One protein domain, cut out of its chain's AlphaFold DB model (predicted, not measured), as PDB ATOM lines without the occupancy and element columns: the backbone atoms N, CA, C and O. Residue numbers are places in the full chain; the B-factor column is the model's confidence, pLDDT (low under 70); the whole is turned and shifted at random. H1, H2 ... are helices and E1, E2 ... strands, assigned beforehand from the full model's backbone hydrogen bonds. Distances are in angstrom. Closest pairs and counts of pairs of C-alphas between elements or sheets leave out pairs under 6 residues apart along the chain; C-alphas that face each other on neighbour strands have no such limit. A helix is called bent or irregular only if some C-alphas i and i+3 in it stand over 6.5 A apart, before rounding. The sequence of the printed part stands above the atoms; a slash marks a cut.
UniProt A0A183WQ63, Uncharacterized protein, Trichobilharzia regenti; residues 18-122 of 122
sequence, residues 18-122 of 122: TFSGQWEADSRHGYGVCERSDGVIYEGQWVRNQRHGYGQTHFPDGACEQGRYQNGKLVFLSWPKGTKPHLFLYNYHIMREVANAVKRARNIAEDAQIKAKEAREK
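Overview. This is residues 18 to 122 of the 122 residues of an uncharacterized protein of Trichobilharzia regenti (UniProt A0A183WQ63). One long helix, H1, crosses one face of a twisted six-stranded sheet and makes the longest axis; the sheet's other face is bare. At its far end residues 117 to 122, of which 117 to 120 belong to H1, stick out. The 105 printed residues hold E1 to E6, then H1: a mixed class in two layers, the helix on one face of the sheet. The sheet, in order E1 - E2 - E3 - E4 - E5 - E6, is a meander, each strand the antiparallel neighbour of the one before. The whole is compact, with a radius of gyration of the C-alphas of 14.9 A and spans of 56 by 27 by 21 A.

Arrangement. Edge strand E1, residues 18 to 24, forms a hairpin with E2, residues 27 to 36, with N 20 and O 33 within hydrogen-bond range at 2.8 A. E2 bends by 121 degrees at residue 30 and forms a hairpin with E3, residues 41 to 47, N 34 and O 42 being 2.8 A apart. E3 forms a hairpin with E4, residues 50 to 58, with N 43 and O 56 at 2.8 A. E4 and E5, residues 64 to 70, form a hairpin, with N 57 and O 65 at 2.8 A. E5 and edge strand E6, residues 73 to 77, form another, with N 70 and O 73 at 2.8 A. H1, residues 85 to 120, is on the sheet at a height of 7.1 A, across the strands, at 88 degrees to E2 on the local plane. It touches E2, closest at the C-alphas of Gly 32 and Ala 105, 4.2 A. In H1, 30 of 32 O i to N i+4 pairs are within hydrogen-bond range.

Along the chain. E1 begins at C-alpha 18, (92.141, 342.128, 274.329). H1, 52.3 A long, ends at C-alpha 120, (75.414, 342.132, 278.540). It is only just irregular, C-alphas 86 and 89 being 6.7 A apart.

Size, cuts and confidence. The farthest C-alphas, of Lys 84 and Lys 122, are 56.4 A apart. The printed part has no cut and no long link. Residues 78 to 88 and 122 have pLDDT under 70.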
ATOM      1  N   THR A  18      93.345 342.744 273.773       93.38
ATOM      2  CA  THR A  18      92.141 342.128 274.329       93.38
ATOM      3  C   THR A  18      92.545 340.887 275.103       93.38
ATOM      4  O   THR A  18      93.127 339.958 274.549       93.38
ATOM      5  N   PHE A  19      92.227 340.849 276.395       94.50
ATOM      6  CA  PHE A  19      92.497 339.690 277.237       94.50
ATOM      7  C   PHE A  19      91.201 338.983 277.625       94.50
ATOM      8  O   PHE A  19      90.294 339.588 278.194       94.50
ATOM      9  N   SER A  20      91.156 337.679 277.370       96.06
ATOM     10  CA  SER A  20      90.090 336.779 277.798       96.06
ATOM     11  C   SER A  20      90.687 335.733 278.729       96.06
ATOM     12  O   SER A  20      91.469 334.881 278.307       96.06
ATOM     13  N   GLY A  21      90.350 335.795 280.016       95.50
ATOM     14  CA  GLY A  21      90.865 334.823 280.967       95.50
ATOM     15  C   GLY A  21      90.606 335.164 282.426       95.50
ATOM     16  O   GLY A  21      89.687 335.908 282.765       95.50
ATOM     17  N   GLN A  22      91.438 334.595 283.291       95.25
ATOM     18  CA  GLN A  22      91.376 334.803 284.732       95.25
ATOM     19  C   GLN A  22      91.999 336.143 285.163       95.25
ATOM     20  O   GLN A  22      93.014 336.605 284.632       95.25
ATOM     21  N   TRP A  23      91.375 336.746 286.173       94.50
ATOM     22  CA  TRP A  23      91.795 337.998 286.796       94.50
ATOM     23  C   TRP A  23      91.891 337.810 288.307       94.50
ATOM     24  O   TRP A  23      91.047 337.149 288.911       94.50
ATOM     25  N   GLU A  24      92.909 338.407 288.914       94.62
ATOM     26  CA  GLU A  24      93.104 338.443 290.361       94.62
ATOM     27  C   GLU A  24      93.717 339.792 290.746       94.62
ATOM     28  O   GLU A  24      94.723 340.197 290.161       94.62
ATOM     29  N   ALA A  25      93.117 340.486 291.720       92.81
ATOM     30  CA  ALA A  25      93.574 341.797 292.203       92.81
ATOM     31  C   ALA A  25      93.876 342.794 291.058       92.81
ATOM     32  O   ALA A  25      94.996 343.294 290.931       92.81
ATOM     33  N   ASP A  26      92.890 343.009 290.179       91.62
ATOM     34  CA  ASP A  26      92.970 343.896 289.004       91.62
ATOM     35  C   ASP A  26      94.134 343.593 288.045       91.62
ATOM     36  O   ASP A  26      94.590 344.437 287.274       91.62
ATOM     37  N   SER A  27      94.634 342.357 288.077       92.56
ATOM     38  CA  SER A  27      95.733 341.901 287.236       92.56
ATOM     39  C   SER A  27      95.391 340.587 286.544       92.56
ATOM     40  O   SER A  27      94.748 339.710 287.120       92.56
ATOM     41  N   ARG A  28      95.889 340.407 285.315       93.25
ATOM     42  CA  ARG A  28      95.832 339.124 284.601       93.25
ATOM     43  C   ARG A  28      96.584 338.071 285.417       93.25
ATOM     44  O   ARG A  28      97.760 338.272 285.754       93.25
ATOM     45  N   HIS A  29      95.912 336.969 285.733       96.00
ATOM     46  CA  HIS A  29      96.457 335.873 286.532       96.00
ATOM     47  C   HIS A  29      95.914 334.527 286.044       96.00
ATOM     48  O   HIS A  29      94.855 334.473 285.438       96.00
ATOM     49  N   GLY A  30      96.614 333.428 286.316       96.31
ATOM     50  CA  GLY A  30      96.136 332.080 286.028       96.31
ATOM     51  C   GLY A  30      96.304 331.733 284.555       96.31
ATOM     52  O   GLY A  30      97.418 331.796 284.045       96.31
ATOM     53  N   TYR A  31      95.229 331.342 283.876       97.44
ATOM     54  CA  TYR A  31      95.243 331.007 282.450       97.44
ATOM     55  C   TYR A  31      94.418 332.008 281.642       97.44
ATOM     56  O   TYR A  31      93.353 332.448 282.079       97.44
ATOM     57  N   GLY A  32      94.894 332.345 280.446       96.69
ATOM     58  CA  GLY A  32      94.161 333.242 279.562       96.69
ATOM     59  C   GLY A  32      94.807 333.438 278.201       96.69
ATOM     60  O   GLY A  32      95.981 333.113 277.984       96.69
ATOM     61  N   VAL A  33      94.002 333.990 277.304       96.81
ATOM     62  CA  VAL A  33      94.360 334.332 275.933       96.81
ATOM     63  C   VAL A  33      94.428 335.850 275.817       96.81
ATOM     64  O   VAL A  33      93.526 336.556 276.264       96.81
ATOM     65  N   CYS A  34      95.521 336.352 275.253       94.75
ATOM     66  CA  CYS A  34      95.706 337.759 274.937       94.75
ATOM     67  C   CYS A  34      95.858 337.905 273.429       94.75
ATOM     68  O   CYS A  34      96.780 337.338 272.844       94.75
ATOM     69  N   GLU A  35      94.966 338.670 272.824       93.56
ATOM     70  CA  GLU A  35      94.966 338.989 271.405       93.56
ATOM     71  C   GLU A  35      95.344 340.453 271.243       93.56
ATOM     72  O   GLU A  35      94.734 341.337 271.845       93.56
ATOM     73  N   ARG A  36      96.365 340.719 270.440       91.06
ATOM     74  CA  ARG A  36      96.792 342.073 270.110       91.06
ATOM     75  C   ARG A  36      96.268 342.456 268.733       91.06
ATOM     76  O   ARG A  36      96.186 341.623 267.832       91.06
ATOM     77  N   SER A  37      95.953 343.734 268.550       90.56
ATOM     78  CA  SER A  37      95.472 344.271 267.270       90.56
ATOM     79  C   SER A  37      96.503 344.189 266.137       90.56
ATOM     80  O   SER A  37      96.132 344.279 264.971       90.56
ATOM     81  N   ASP A  38      97.781 343.991 266.462       86.69
ATOM     82  CA  ASP A  38      98.863 343.723 265.504       86.69
ATOM     83  C   ASP A  38      98.877 342.270 264.982       86.69
ATOM     84  O   ASP A  38      99.697 341.919 264.131       86.69
ATOM     85  N   GLY A  39      97.971 341.419 265.476       88.81
ATOM     86  CA  GLY A  39      97.850 340.014 265.103       88.81
ATOM     87  C   GLY A  39      98.698 339.060 265.947       88.81
ATOM     88  O   GLY A  39      98.708 337.860 265.670       88.81
ATOM     89  N   VAL A  40      99.406 339.549 266.970       91.19
ATOM     90  CA  VAL A  40     100.106 338.688 267.929       91.19
ATOM     91  C   VAL A  40      99.103 338.104 268.920       91.19
ATOM     92  O   VAL A  40      98.332 338.824 269.551       91.19
ATOM     93  N   ILE A  41      99.142 336.787 269.105       93.62
ATOM     94  CA  ILE A  41      98.251 336.081 270.029       93.62
ATOM     95  C   ILE A  41      99.095 335.303 271.027       93.62
ATOM     96  O   ILE A  41      99.938 334.499 270.640       93.62
ATOM     97  N   TYR A  42      98.862 335.519 272.317       94.31
ATOM     98  CA  TYR A  42      99.469 334.740 273.389       94.31
ATOM     99  C   TYR A  42      98.432 333.882 274.103       94.31
ATOM    100  O   TYR A  42      97.415 334.383 274.575       94.31
ATOM    101  N   GLU A  43      98.750 332.606 274.285       96.44
ATOM    102  CA  GLU A  43      97.915 331.637 274.981       96.44
ATOM    103  C   GLU A  43      98.755 330.919 276.034       96.44
ATOM    104  O   GLU A  43      99.735 330.238 275.720       96.44
ATOM    105  N   GLY A  44      98.395 331.057 277.306       96.38
ATOM    106  CA  GLY A  44      99.171 330.412 278.355       96.38
ATOM    107  C   GLY A  44      98.883 330.930 279.747       96.38
ATOM    108  O   GLY A  44      97.768 331.350 280.066       96.38
ATOM    109  N   GLN A  45      99.906 330.838 280.589       96.69
ATOM    110  CA  GLN A  45      99.826 331.238 281.985       96.69
ATOM    111  C   GLN A  45     100.208 332.707 282.186       96.69
ATOM    112  O   GLN A  45     101.097 333.252 281.531       96.69
ATOM    113  N   TRP A  46      99.551 333.326 283.155       95.81
ATOM    114  CA  TRP A  46      99.682 334.727 283.513       95.81
ATOM    115  C   TRP A  46      99.882 334.870 285.013       95.81
ATOM    116  O   TRP A  46      99.255 334.175 285.809       95.81
ATOM    117  N   VAL A  47     100.747 335.795 285.414       95.50
ATOM    118  CA  VAL A  47     100.915 336.202 286.811       95.50
ATOM    119  C   VAL A  47     101.186 337.698 286.830       95.50
ATOM    120  O   VAL A  47     102.162 338.150 286.232       95.50
ATOM    121  N   ARG A  48     100.353 338.473 287.537       92.81
ATOM    122  CA  ARG A  48     100.537 339.925 287.728       92.81
ATOM    123  C   ARG A  48     100.781 340.664 286.407       92.81
ATOM    124  O   ARG A  48     101.791 341.350 286.252       92.81
ATOM    125  N   ASN A  49      99.879 340.482 285.439       91.69
ATOM    126  CA  ASN A  49      99.957 341.091 284.102       91.69
ATOM    127  C   ASN A  49     101.132 340.641 283.223       91.69
ATOM    128  O   ASN A  49     101.318 341.198 282.144       91.69
ATOM    129  N   GLN A  50     101.893 339.626 283.633       91.19
ATOM    130  CA  GLN A  50     103.035 339.117 282.882       91.19
ATOM    131  C   GLN A  50     102.818 337.668 282.459       91.19
ATOM    132  O   GLN A  50     102.303 336.850 283.223       91.19
ATOM    133  N   ARG A  51     103.293 337.342 281.254       92.62
ATOM    134  CA  ARG A  51     103.392 335.964 280.757       92.62
ATOM    135  C   ARG A  51     104.274 335.144 281.701       92.62
ATOM    136  O   ARG A  51     105.379 335.570 282.061       92.62
ATOM    137  N   HIS A  52     103.794 333.976 282.103       93.69
ATOM    138  CA  HIS A  52     104.463 333.103 283.062       93.69
ATOM    139  C   HIS A  52     104.272 331.627 282.694       93.69
ATOM    140  O   HIS A  52     103.535 331.302 281.769       93.69
ATOM    141  N   GLY A  53     104.944 330.723 283.407       94.25
ATOM    142  CA  GLY A  53     104.709 329.286 283.312       94.25
ATOM    143  C   GLY A  53     104.950 328.752 281.905       94.25
ATOM    144  O   GLY A  53     106.018 328.958 281.343       94.25
ATOM    145  N   TYR A  54     103.969 328.054 281.344       95.69
ATOM    146  CA  TYR A  54     104.014 327.524 279.982       95.69
ATOM    147  C   TYR A  54     103.000 328.240 279.100       95.69
ATOM    148  O   TYR A  54     101.881 328.517 279.540       95.69
ATOM    149  N   GLY A  55     103.389 328.507 277.857       95.25
ATOM    150  CA  GLY A  55     102.516 329.152 276.891       95.25
ATOM    151  C   GLY A  55     103.066 329.131 275.474       95.25
ATOM    152  O   GLY A  55     104.155 328.614 275.200       95.25
ATOM    153  N   GLN A  56     102.281 329.721 274.589       93.56
ATOM    154  CA  GLN A  56     102.504 329.793 273.160       93.56
ATOM    155  C   GLN A  56     102.196 331.211 272.680       93.56
ATOM    156  O   GLN A  56     101.149 331.759 273.009       93.56
ATOM    157  N   THR A  57     103.107 331.794 271.905       91.25
ATOM    158  CA  THR A  57     102.875 333.041 271.172       91.25
ATOM    159  C   THR A  57     102.799 332.722 269.685       91.25
ATOM    160  O   THR A  57     103.695 332.067 269.149       91.25
ATOM    161  N   HIS A  58     101.743 333.174 269.026       90.94
ATOM    162  CA  HIS A  58     101.573 333.164 267.583       90.94
ATOM    163  C   HIS A  58     101.823 334.563 267.040       90.94
ATOM    164  O   HIS A  58     101.334 335.547 267.594       90.94
ATOM    165  N   PHE A  59     102.581 334.631 265.954       88.75
ATOM    166  CA  PHE A  59     102.895 335.872 265.269       88.75
ATOM    167  C   PHE A  59     102.169 335.935 263.923       88.75
ATOM    168  O   PHE A  59     101.916 334.892 263.309       88.75
ATOM    169  N   PRO A  60     101.872 337.148 263.423       87.50
ATOM    170  CA  PRO A  60     101.187 337.330 262.143       87.50
ATOM    171  C   PRO A  60     102.006 336.835 260.939       87.50
ATOM    172  O   PRO A  60     101.443 336.538 259.891       87.50
ATOM    173  N   ASP A  61     103.329 336.700 261.079       84.56
ATOM    174  CA  ASP A  61     104.215 336.123 260.060       84.56
ATOM    175  C   ASP A  61     104.182 334.580 260.022       84.56
ATOM    176  O   ASP A  61     104.898 333.958 259.234       84.56
ATOM    177  N   GLY A  62     103.352 333.952 260.862       83.00
ATOM    178  CA  GLY A  62     103.252 332.503 261.009       83.00
ATOM    179  C   GLY A  62     104.319 331.901 261.926       83.00
ATOM    180  O   GLY A  62     104.307 330.687 262.153       83.00
ATOM    181  N   ALA A  63     105.229 332.710 262.479       85.00
ATOM    182  CA  ALA A  63     106.150 332.243 263.499       85.00
ATOM    183  C   ALA A  63     105.389 331.870 264.777       85.00
ATOM    184  O   ALA A  63     104.317 332.394 265.094       85.00
ATOM    185  N   CYS A  64     105.956 330.932 265.530       85.38
ATOM    186  CA  CYS A  64     105.371 330.481 266.777       85.38
ATOM    187  C   CYS A  64     106.453 330.240 267.826       85.38
ATOM    188  O   CYS A  64     107.401 329.486 267.599       85.38
ATOM    189  N   GLU A  65     106.282 330.857 268.991       87.25
ATOM    190  CA  GLU A  65     107.176 330.728 270.135       87.25
ATOM    191  C   GLU A  65     106.480 329.972 271.261       87.25
ATOM    192  O   GLU A  65     105.585 330.480 271.939       87.25
ATOM    193  N   GLN A  66     106.909 328.735 271.478       89.06
ATOM    194  CA  GLN A  66     106.352 327.842 272.486       89.06
ATOM    195  C   GLN A  66     107.399 327.508 273.529       89.06
ATOM    196  O   GLN A  66     108.539 327.173 273.196       89.06
ATOM    197  N   GLY A  67     106.999 327.545 274.795       91.12
ATOM    198  CA  GLY A  67     107.847 327.071 275.872       91.12
ATOM    199  C   GLY A  67     107.558 327.730 277.207       91.12
ATOM    200  O   GLY A  67     106.402 327.994 277.546       91.12
ATOM    201  N   ARG A  68     108.615 327.925 277.998       91.88
ATOM    202  CA  ARG A  68     108.502 328.371 279.388       91.88
ATOM    203  C   ARG A  68     108.779 329.864 279.522       91.88
ATOM    204  O   ARG A  68     109.865 330.321 279.177       91.88
ATOM    205  N   TYR A  69     107.835 330.591 280.103       91.00
ATOM    206  CA  TYR A  69     107.902 332.020 280.369       91.00
ATOM    207  C   TYR A  69     108.184 332.303 281.850       91.00
ATOM    208  O   TYR A  69     107.663 331.638 282.747       91.00
ATOM    209  N   GLN A  70     108.990 333.327 282.120       90.56
ATOM    210  CA  GLN A  70     109.241 333.855 283.457       90.56
ATOM    211  C   GLN A  70     109.414 335.373 283.368       90.56
ATOM    212  O   GLN A  70     110.183 335.860 282.543       90.56
ATOM    213  N   ASN A  71     108.698 336.122 284.213       87.50
ATOM    214  CA  ASN A  71     108.715 337.591 284.240       87.50
ATOM    215  C   ASN A  71     108.486 338.218 282.852       87.50
ATOM    216  O   ASN A  71     109.235 339.089 282.415       87.50
ATOM    217  N   GLY A  72     107.512 337.686 282.106       83.50
ATOM    218  CA  GLY A  72     107.174 338.171 280.771       83.50
ATOM    219  C   GLY A  72     108.131 337.745 279.656       83.50
ATOM    220  O   GLY A  72     107.830 338.027 278.498       83.50
ATOM    221  N   LYS A  73     109.236 337.049 279.966       82.81
ATOM    222  CA  LYS A  73     110.264 336.636 279.001       82.81
ATOM    223  C   LYS A  73     110.249 335.135 278.767       82.81
ATOM    224  O   LYS A  73     110.061 334.354 279.697       82.81
ATOM    225  N   LEU A  74     110.491 334.733 277.526       84.88
ATOM    226  CA  LEU A  74     110.657 333.334 277.159       84.88
ATOM    227  C   LEU A  74     112.037 332.853 277.618       84.88
ATOM    228  O   LEU A  74     113.063 333.283 277.101       84.88
ATOM    229  N   VAL A  75     112.058 331.987 278.627       84.81
ATOM    230  CA  VAL A  75     113.290 331.432 279.210       84.81
ATOM    231  C   VAL A  75     113.735 330.183 278.460       84.81
ATOM    232  O   VAL A  75     114.926 329.898 278.374       84.81
ATOM    233  N   PHE A  76     112.786 329.430 277.904       77.75
ATOM    234  CA  PHE A  76     113.080 328.207 277.170       77.75
ATOM    235  C   PHE A  76     112.172 328.070 275.954       77.75
ATOM    236  O   PHE A  76     110.956 328.014 276.110       77.75
ATOM    237  N   LEU A  77     112.778 327.970 274.771       74.62
ATOM    238  CA  LEU A  77     112.117 327.671 273.502       74.62
ATOM    239  C   LEU A  77     112.101 326.161 273.274       74.62
ATOM    240  O   LEU A  77     113.141 325.510 273.358       74.62
ATOM    241  N   SER A  78     110.944 325.608 272.915       67.06
ATOM    242  CA  SER A  78     110.819 324.181 272.596       67.06
ATOM    243  C   SER A  78     111.554 323.770 271.313       67.06
ATOM    244  O   SER A  78     111.849 322.586 271.136       67.06
ATOM    245  N   TRP A  79     111.894 324.727 270.438       62.75
ATOM    246  CA  TRP A  79     112.561 324.458 269.162       62.75
ATOM    247  C   TRP A  79     113.808 325.326 268.910       62.75
ATOM    248  O   TRP A  79     113.797 326.212 268.052       62.75
ATOM    249  N   PRO A  80     114.927 325.082 269.614       58.59
ATOM    250  CA  PRO A  80     116.206 325.638 269.195       58.59
ATOM    251  C   PRO A  80     116.605 325.042 267.833       58.59
ATOM    252  O   PRO A  80     116.507 323.835 267.611       58.59
ATOM    253  N   LYS A  81     117.091 325.857 266.892       55.56
ATOM    254  CA  LYS A  81     117.709 325.321 265.667       55.56
ATOM    255  C   LYS A  81     118.937 324.481 266.068       55.56
ATOM    256  O   LYS A  81     119.868 325.019 266.656       55.56
ATOM    257  N   GLY A  82     118.936 323.177 265.759       59.66
ATOM    258  CA  GLY A  82     120.067 322.264 266.014       59.66
ATOM    259  C   GLY A  82     119.964 321.368 267.259       59.66
ATOM    260  O   GLY A  82     120.989 320.978 267.818       59.66
ATOM    261  N   THR A  83     118.754 321.042 267.724       61.22
ATOM    262  CA  THR A  83     118.540 320.289 268.971       61.22
ATOM    263  C   THR A  83     119.166 318.891 268.973       61.22
ATOM    264  O   THR A  83     118.894 318.060 268.107       61.22
ATOM    265  N   LYS A  84     119.988 318.610 269.992       61.28
ATOM    266  CA  LYS A  84     120.615 317.298 270.213       61.28
ATOM    267  C   LYS A  84     119.564 316.237 270.584       61.28
ATOM    268  O   LYS A  84     118.654 316.545 271.350       61.28
ATOM    269  N   PRO A  85     119.734 314.968 270.170       57.28
ATOM    270  CA  PRO A  85     118.720 313.935 270.373       57.28
ATOM    271  C   PRO A  85     118.339 313.653 271.838       57.28
ATOM    272  O   PRO A  85     117.191 313.348 272.135       57.28
ATOM    273  N   HIS A  86     119.249 313.820 272.799       65.12
ATOM    274  CA  HIS A  86     118.916 313.624 274.219       65.12
ATOM    275  C   HIS A  86     117.960 314.695 274.789       65.12
ATOM    276  O   HIS A  86     117.332 314.466 275.819       65.12
ATOM    277  N   LEU A  87     117.803 315.840 274.114       66.38
ATOM    278  CA  LEU A  87     116.830 316.871 274.482       66.38
ATOM    279  C   LEU A  87     115.422 316.558 273.952       66.38
ATOM    280  O   LEU A  87     114.488 317.253 274.336       66.38
ATOM    281  N   PHE A  88     115.224 315.506 273.139       67.62
ATOM    282  CA  PHE A  88     113.892 315.131 272.636       67.62
ATOM    283  C   PHE A  88     112.899 314.835 273.765       67.62
ATOM    284  O   PHE A  88     111.768 315.309 273.709       67.62
ATOM    285  N   LEU A  89     113.306 314.101 274.807       71.94
ATOM    286  CA  LEU A  89     112.415 313.767 275.929       71.94
ATOM    287  C   LEU A  89     112.093 314.990 276.794       71.94
ATOM    288  O   LEU A  89     110.953 315.172 277.220       71.94
ATOM    289  N   TYR A  90     113.087 315.847 277.022       70.94
ATOM    290  CA  TYR A  90     112.891 317.091 277.757       70.94
ATOM    291  C   TYR A  90     111.967 318.043 276.985       70.94
ATOM    292  O   TYR A  90     110.971 318.514 277.529       70.94
ATOM    293  N   ASN A  91     112.211 318.229 275.686       75.81
ATOM    294  CA  ASN A  91     111.345 319.021 274.817       75.81
ATOM    295  C   ASN A  91     109.936 318.434 274.732       75.81
ATOM    296  O   ASN A  91     108.973 319.191 274.727       75.81
ATOM    297  N   TYR A  92     109.793 317.107 274.723       82.56
ATOM    298  CA  TYR A  92     108.487 316.453 274.756       82.56
ATOM    299  C   TYR A  92     107.699 316.808 276.021       82.56
ATOM    300  O   TYR A  92     106.522 317.151 275.926       82.56
ATOM    301  N   HIS A  93     108.334 316.785 277.199       84.00
ATOM    302  CA  HIS A  93     107.677 317.224 278.431       84.00
ATOM    303  C   HIS A  93     107.246 318.692 278.345       84.00
ATOM    304  O   HIS A  93     106.086 318.996 278.607       84.00
ATOM    305  N   ILE A  94     108.134 319.586 277.902       86.56
ATOM    306  CA  ILE A  94     107.805 321.010 277.755       86.56
ATOM    307  C   ILE A  94     106.642 321.213 276.779       86.56
ATOM    308  O   ILE A  94     105.710 321.946 277.089       86.56
ATOM    309  N   MET A  95     106.649 320.535 275.632       85.94
ATOM    310  CA  MET A  95     105.567 320.625 274.648       85.94
ATOM    311  C   MET A  95     104.237 320.118 275.206       85.94
ATOM    312  O   MET A  95     103.196 320.712 274.928       85.94
ATOM    313  N   ARG A  96     104.251 319.066 276.032       91.25
ATOM    314  CA  ARG A  96     103.045 318.606 276.735       91.25
ATOM    315  C   ARG A  96     102.515 319.655 277.701       91.25
ATOM    316  O   ARG A  96     101.313 319.895 277.719       91.25
ATOM    317  N   GLU A  97     103.390 320.285 278.477       94.06
ATOM    318  CA  GLU A  97     102.980 321.330 279.417       94.06
ATOM    319  C   GLU A  97     102.470 322.584 278.701       94.06
ATOM    320  O   GLU A  97     101.455 323.148 279.110       94.06
ATOM    321  N   VAL A  98     103.100 322.979 277.590       93.50
ATOM    322  CA  VAL A  98     102.600 324.054 276.720       93.50
ATOM    323  C   VAL A  98     101.219 323.698 276.180       93.50
ATOM    324  O   VAL A  98     100.291 324.479 276.357       93.50
ATOM    325  N   ALA A  99     101.036 322.505 275.609       94.06
ATOM    326  CA  ALA A  99      99.742 322.072 275.082       94.06
ATOM    327  C   ALA A  99      98.647 322.060 276.164       94.06
ATOM    328  O   ALA A  99      97.525 322.514 275.930       94.06
ATOM    329  N   ASN A 100      98.977 321.593 277.371       96.31
ATOM    330  CA  ASN A 100      98.068 321.617 278.513       96.31
ATOM    331  C   ASN A 100      97.708 323.051 278.927       96.31
ATOM    332  O   ASN A 100      96.538 323.336 279.185       96.31
ATOM    333  N   ALA A 101      98.693 323.948 278.996       95.81
ATOM    334  CA  ALA A 101      98.485 325.339 279.379       95.81
ATOM    335  C   ALA A 101      97.641 326.098 278.348       95.81
ATOM    336  O   ALA A 101      96.709 326.794 278.736       95.81
ATOM    337  N   VAL A 102      97.910 325.901 277.057       95.88
ATOM    338  CA  VAL A 102      97.140 326.489 275.952       95.88
ATOM    339  C   VAL A 102      95.698 325.986 275.974       95.88
ATOM    340  O   VAL A 102      94.767 326.783 275.908       95.88
ATOM    341  N   LYS A 103      95.484 324.676 276.157       97.44
ATOM    342  CA  LYS A 103      94.132 324.112 276.288       97.44
ATOM    343  C   LYS A 103      93.365 324.743 277.453       97.44
ATOM    344  O   LYS A 103      92.206 325.106 277.299       97.44
ATOM    345  N   ARG A 104      94.008 324.888 278.616       97.69
ATOM    346  CA  ARG A 104      93.394 325.547 279.781       97.69
ATOM    347  C   ARG A 104      93.099 327.019 279.506       97.69
ATOM    348  O   ARG A 104      92.017 327.472 279.848       97.69
ATOM    349  N   ALA A 105      94.027 327.738 278.879       96.88
ATOM    350  CA  ALA A 105      93.853 329.139 278.515       96.88
ATOM    351  C   ALA A 105      92.644 329.349 277.599       96.88
ATOM    352  O   ALA A 105      91.823 330.205 277.905       96.88
ATOM    353  N   ARG A 106      92.491 328.531 276.550       96.50
ATOM    354  CA  ARG A 106      91.338 328.592 275.636       96.50
ATOM    355  C   ARG A 106      90.019 328.319 276.343       96.50
ATOM    356  O   ARG A 106      89.130 329.152 276.272       96.50
ATOM    357  N   ASN A 107      89.924 327.227 277.101       97.00
ATOM    358  CA  ASN A 107      88.699 326.901 277.837       97.00
ATOM    359  C   ASN A 107      88.289 328.035 278.796       97.00
ATOM    360  O   ASN A 107      87.130 328.420 278.861       97.00
ATOM    361  N   ILE A 108      89.254 328.593 279.533       96.38
ATOM    362  CA  ILE A 108      89.000 329.695 280.467       96.38
ATOM    363  C   ILE A 108      88.632 330.990 279.727       96.38
ATOM    364  O   ILE A 108      87.797 331.751 280.211       96.38
ATOM    365  N   ALA A 109      89.240 331.248 278.568       95.25
ATOM    366  CA  ALA A 109      88.894 332.380 277.720       95.25
ATOM    367  C   ALA A 109      87.463 332.259 277.175       95.25
ATOM    368  O   ALA A 109      86.707 333.223 277.268       95.25
ATOM    369  N   GLU A 110      87.071 331.081 276.686       95.69
ATOM    370  CA  GLU A 110      85.706 330.779 276.236       95.69
ATOM    371  C   GLU A 110      84.692 330.995 277.369       95.69
ATOM    372  O   GLU A 110      83.722 331.735 277.200       95.69
ATOM    373  N   ASP A 111      84.956 330.446 278.558       95.56
ATOM    374  CA  ASP A 111      84.108 330.638 279.739       95.56
ATOM    375  C   ASP A 111      83.977 332.123 280.118       95.56
ATOM    376  O   ASP A 111      82.896 332.590 280.494       95.56
ATOM    377  N   ALA A 112      85.076 332.880 280.044       92.81
ATOM    378  CA  ALA A 112      85.078 334.312 280.330       92.81
ATOM    379  C   ALA A 112      84.246 335.094 279.302       92.81
ATOM    380  O   ALA A 112      83.481 335.981 279.682       92.81
ATOM    381  N   GLN A 113      84.342 334.741 278.019       92.19
ATOM    382  CA  GLN A 113      83.565 335.358 276.944       92.19
ATOM    383  C   GLN A 113      82.069 335.046 277.060       92.19
ATOM    384  O   GLN A 113      81.249 335.951 276.907       92.19
ATOM    385  N   ILE A 114      81.704 333.800 277.385       94.06
ATOM    386  CA  ILE A 114      80.308 333.399 277.621       94.06
ATOM    387  C   ILE A 114      79.718 334.219 278.770       94.06
ATOM    388  O   ILE A 114      78.682 334.860 278.597       94.06
ATOM    389  N   LYS A 115      80.419 334.290 279.908       92.62
ATOM    390  CA  LYS A 115      79.985 335.096 281.063       92.62
ATOM    391  C   LYS A 115      79.843 336.576 280.718       92.62
ATOM    392  O   LYS A 115      78.885 337.214 281.148       92.62
ATOM    393  N   ALA A 116      80.772 337.129 279.936       89.50
ATOM    394  CA  ALA A 116      80.703 338.518 279.489       89.50
ATOM    395  C   ALA A 116      79.490 338.770 278.576       89.50
ATOM    396  O   ALA A 116      78.832 339.804 278.700       89.50
ATOM    397  N   LYS A 117      79.161 337.822 277.691       91.19
ATOM    398  CA  LYS A 117      77.983 337.901 276.822       91.19
ATOM    399  C   LYS A 117      76.683 337.842 277.627       91.19
ATOM    400  O   LYS A 117      75.832 338.707 277.453       91.19
ATOM    401  N   GLU A 118      76.562 336.890 278.549       93.25
ATOM    402  CA  GLU A 118      75.390 336.757 279.427       93.25
ATOM    403  C   GLU A 118      75.176 337.991 280.312       93.25
ATOM    404  O   GLU A 118      74.040 338.384 280.567       93.25
ATOM    405  N   ALA A 119      76.256 338.623 280.781       89.44
ATOM    406  CA  ALA A 119      76.178 339.849 281.573       89.44
ATOM    407  C   ALA A 119      75.686 341.058 280.762       89.44
ATOM    408  O   ALA A 119      75.118 341.975 281.341       89.44
ATOM    409  N   ARG A 120      75.893 341.068 279.439       85.38
ATOM    410  CA  ARG A 120      75.414 342.132 278.540       85.38
ATOM    411  C   ARG A 120      73.932 341.988 278.187       85.38
ATOM    412  O   ARG A 120      73.303 342.966 277.796       85.38
ATOM    413  N   GLU A 121      73.404 340.771 278.271       84.69
ATOM    414  CA  GLU A 121      72.009 340.446 277.954       84.69
ATOM    415  C   GLU A 121      71.059 340.607 279.164       84.69
ATOM    416  O   GLU A 121      69.849 340.460 279.001       84.69
ATOM    417  N   LYS A 122      71.586 340.926 280.356       68.62
ATOM    418  CA  LYS A 122      70.826 341.221 281.586       68.62
ATOM    419  C   LYS A 122      70.731 342.719 281.847       68.62
ATOM    420  O   LYS A 122      69.662 343.135 282.343       68.62
TER     421      LYS A 122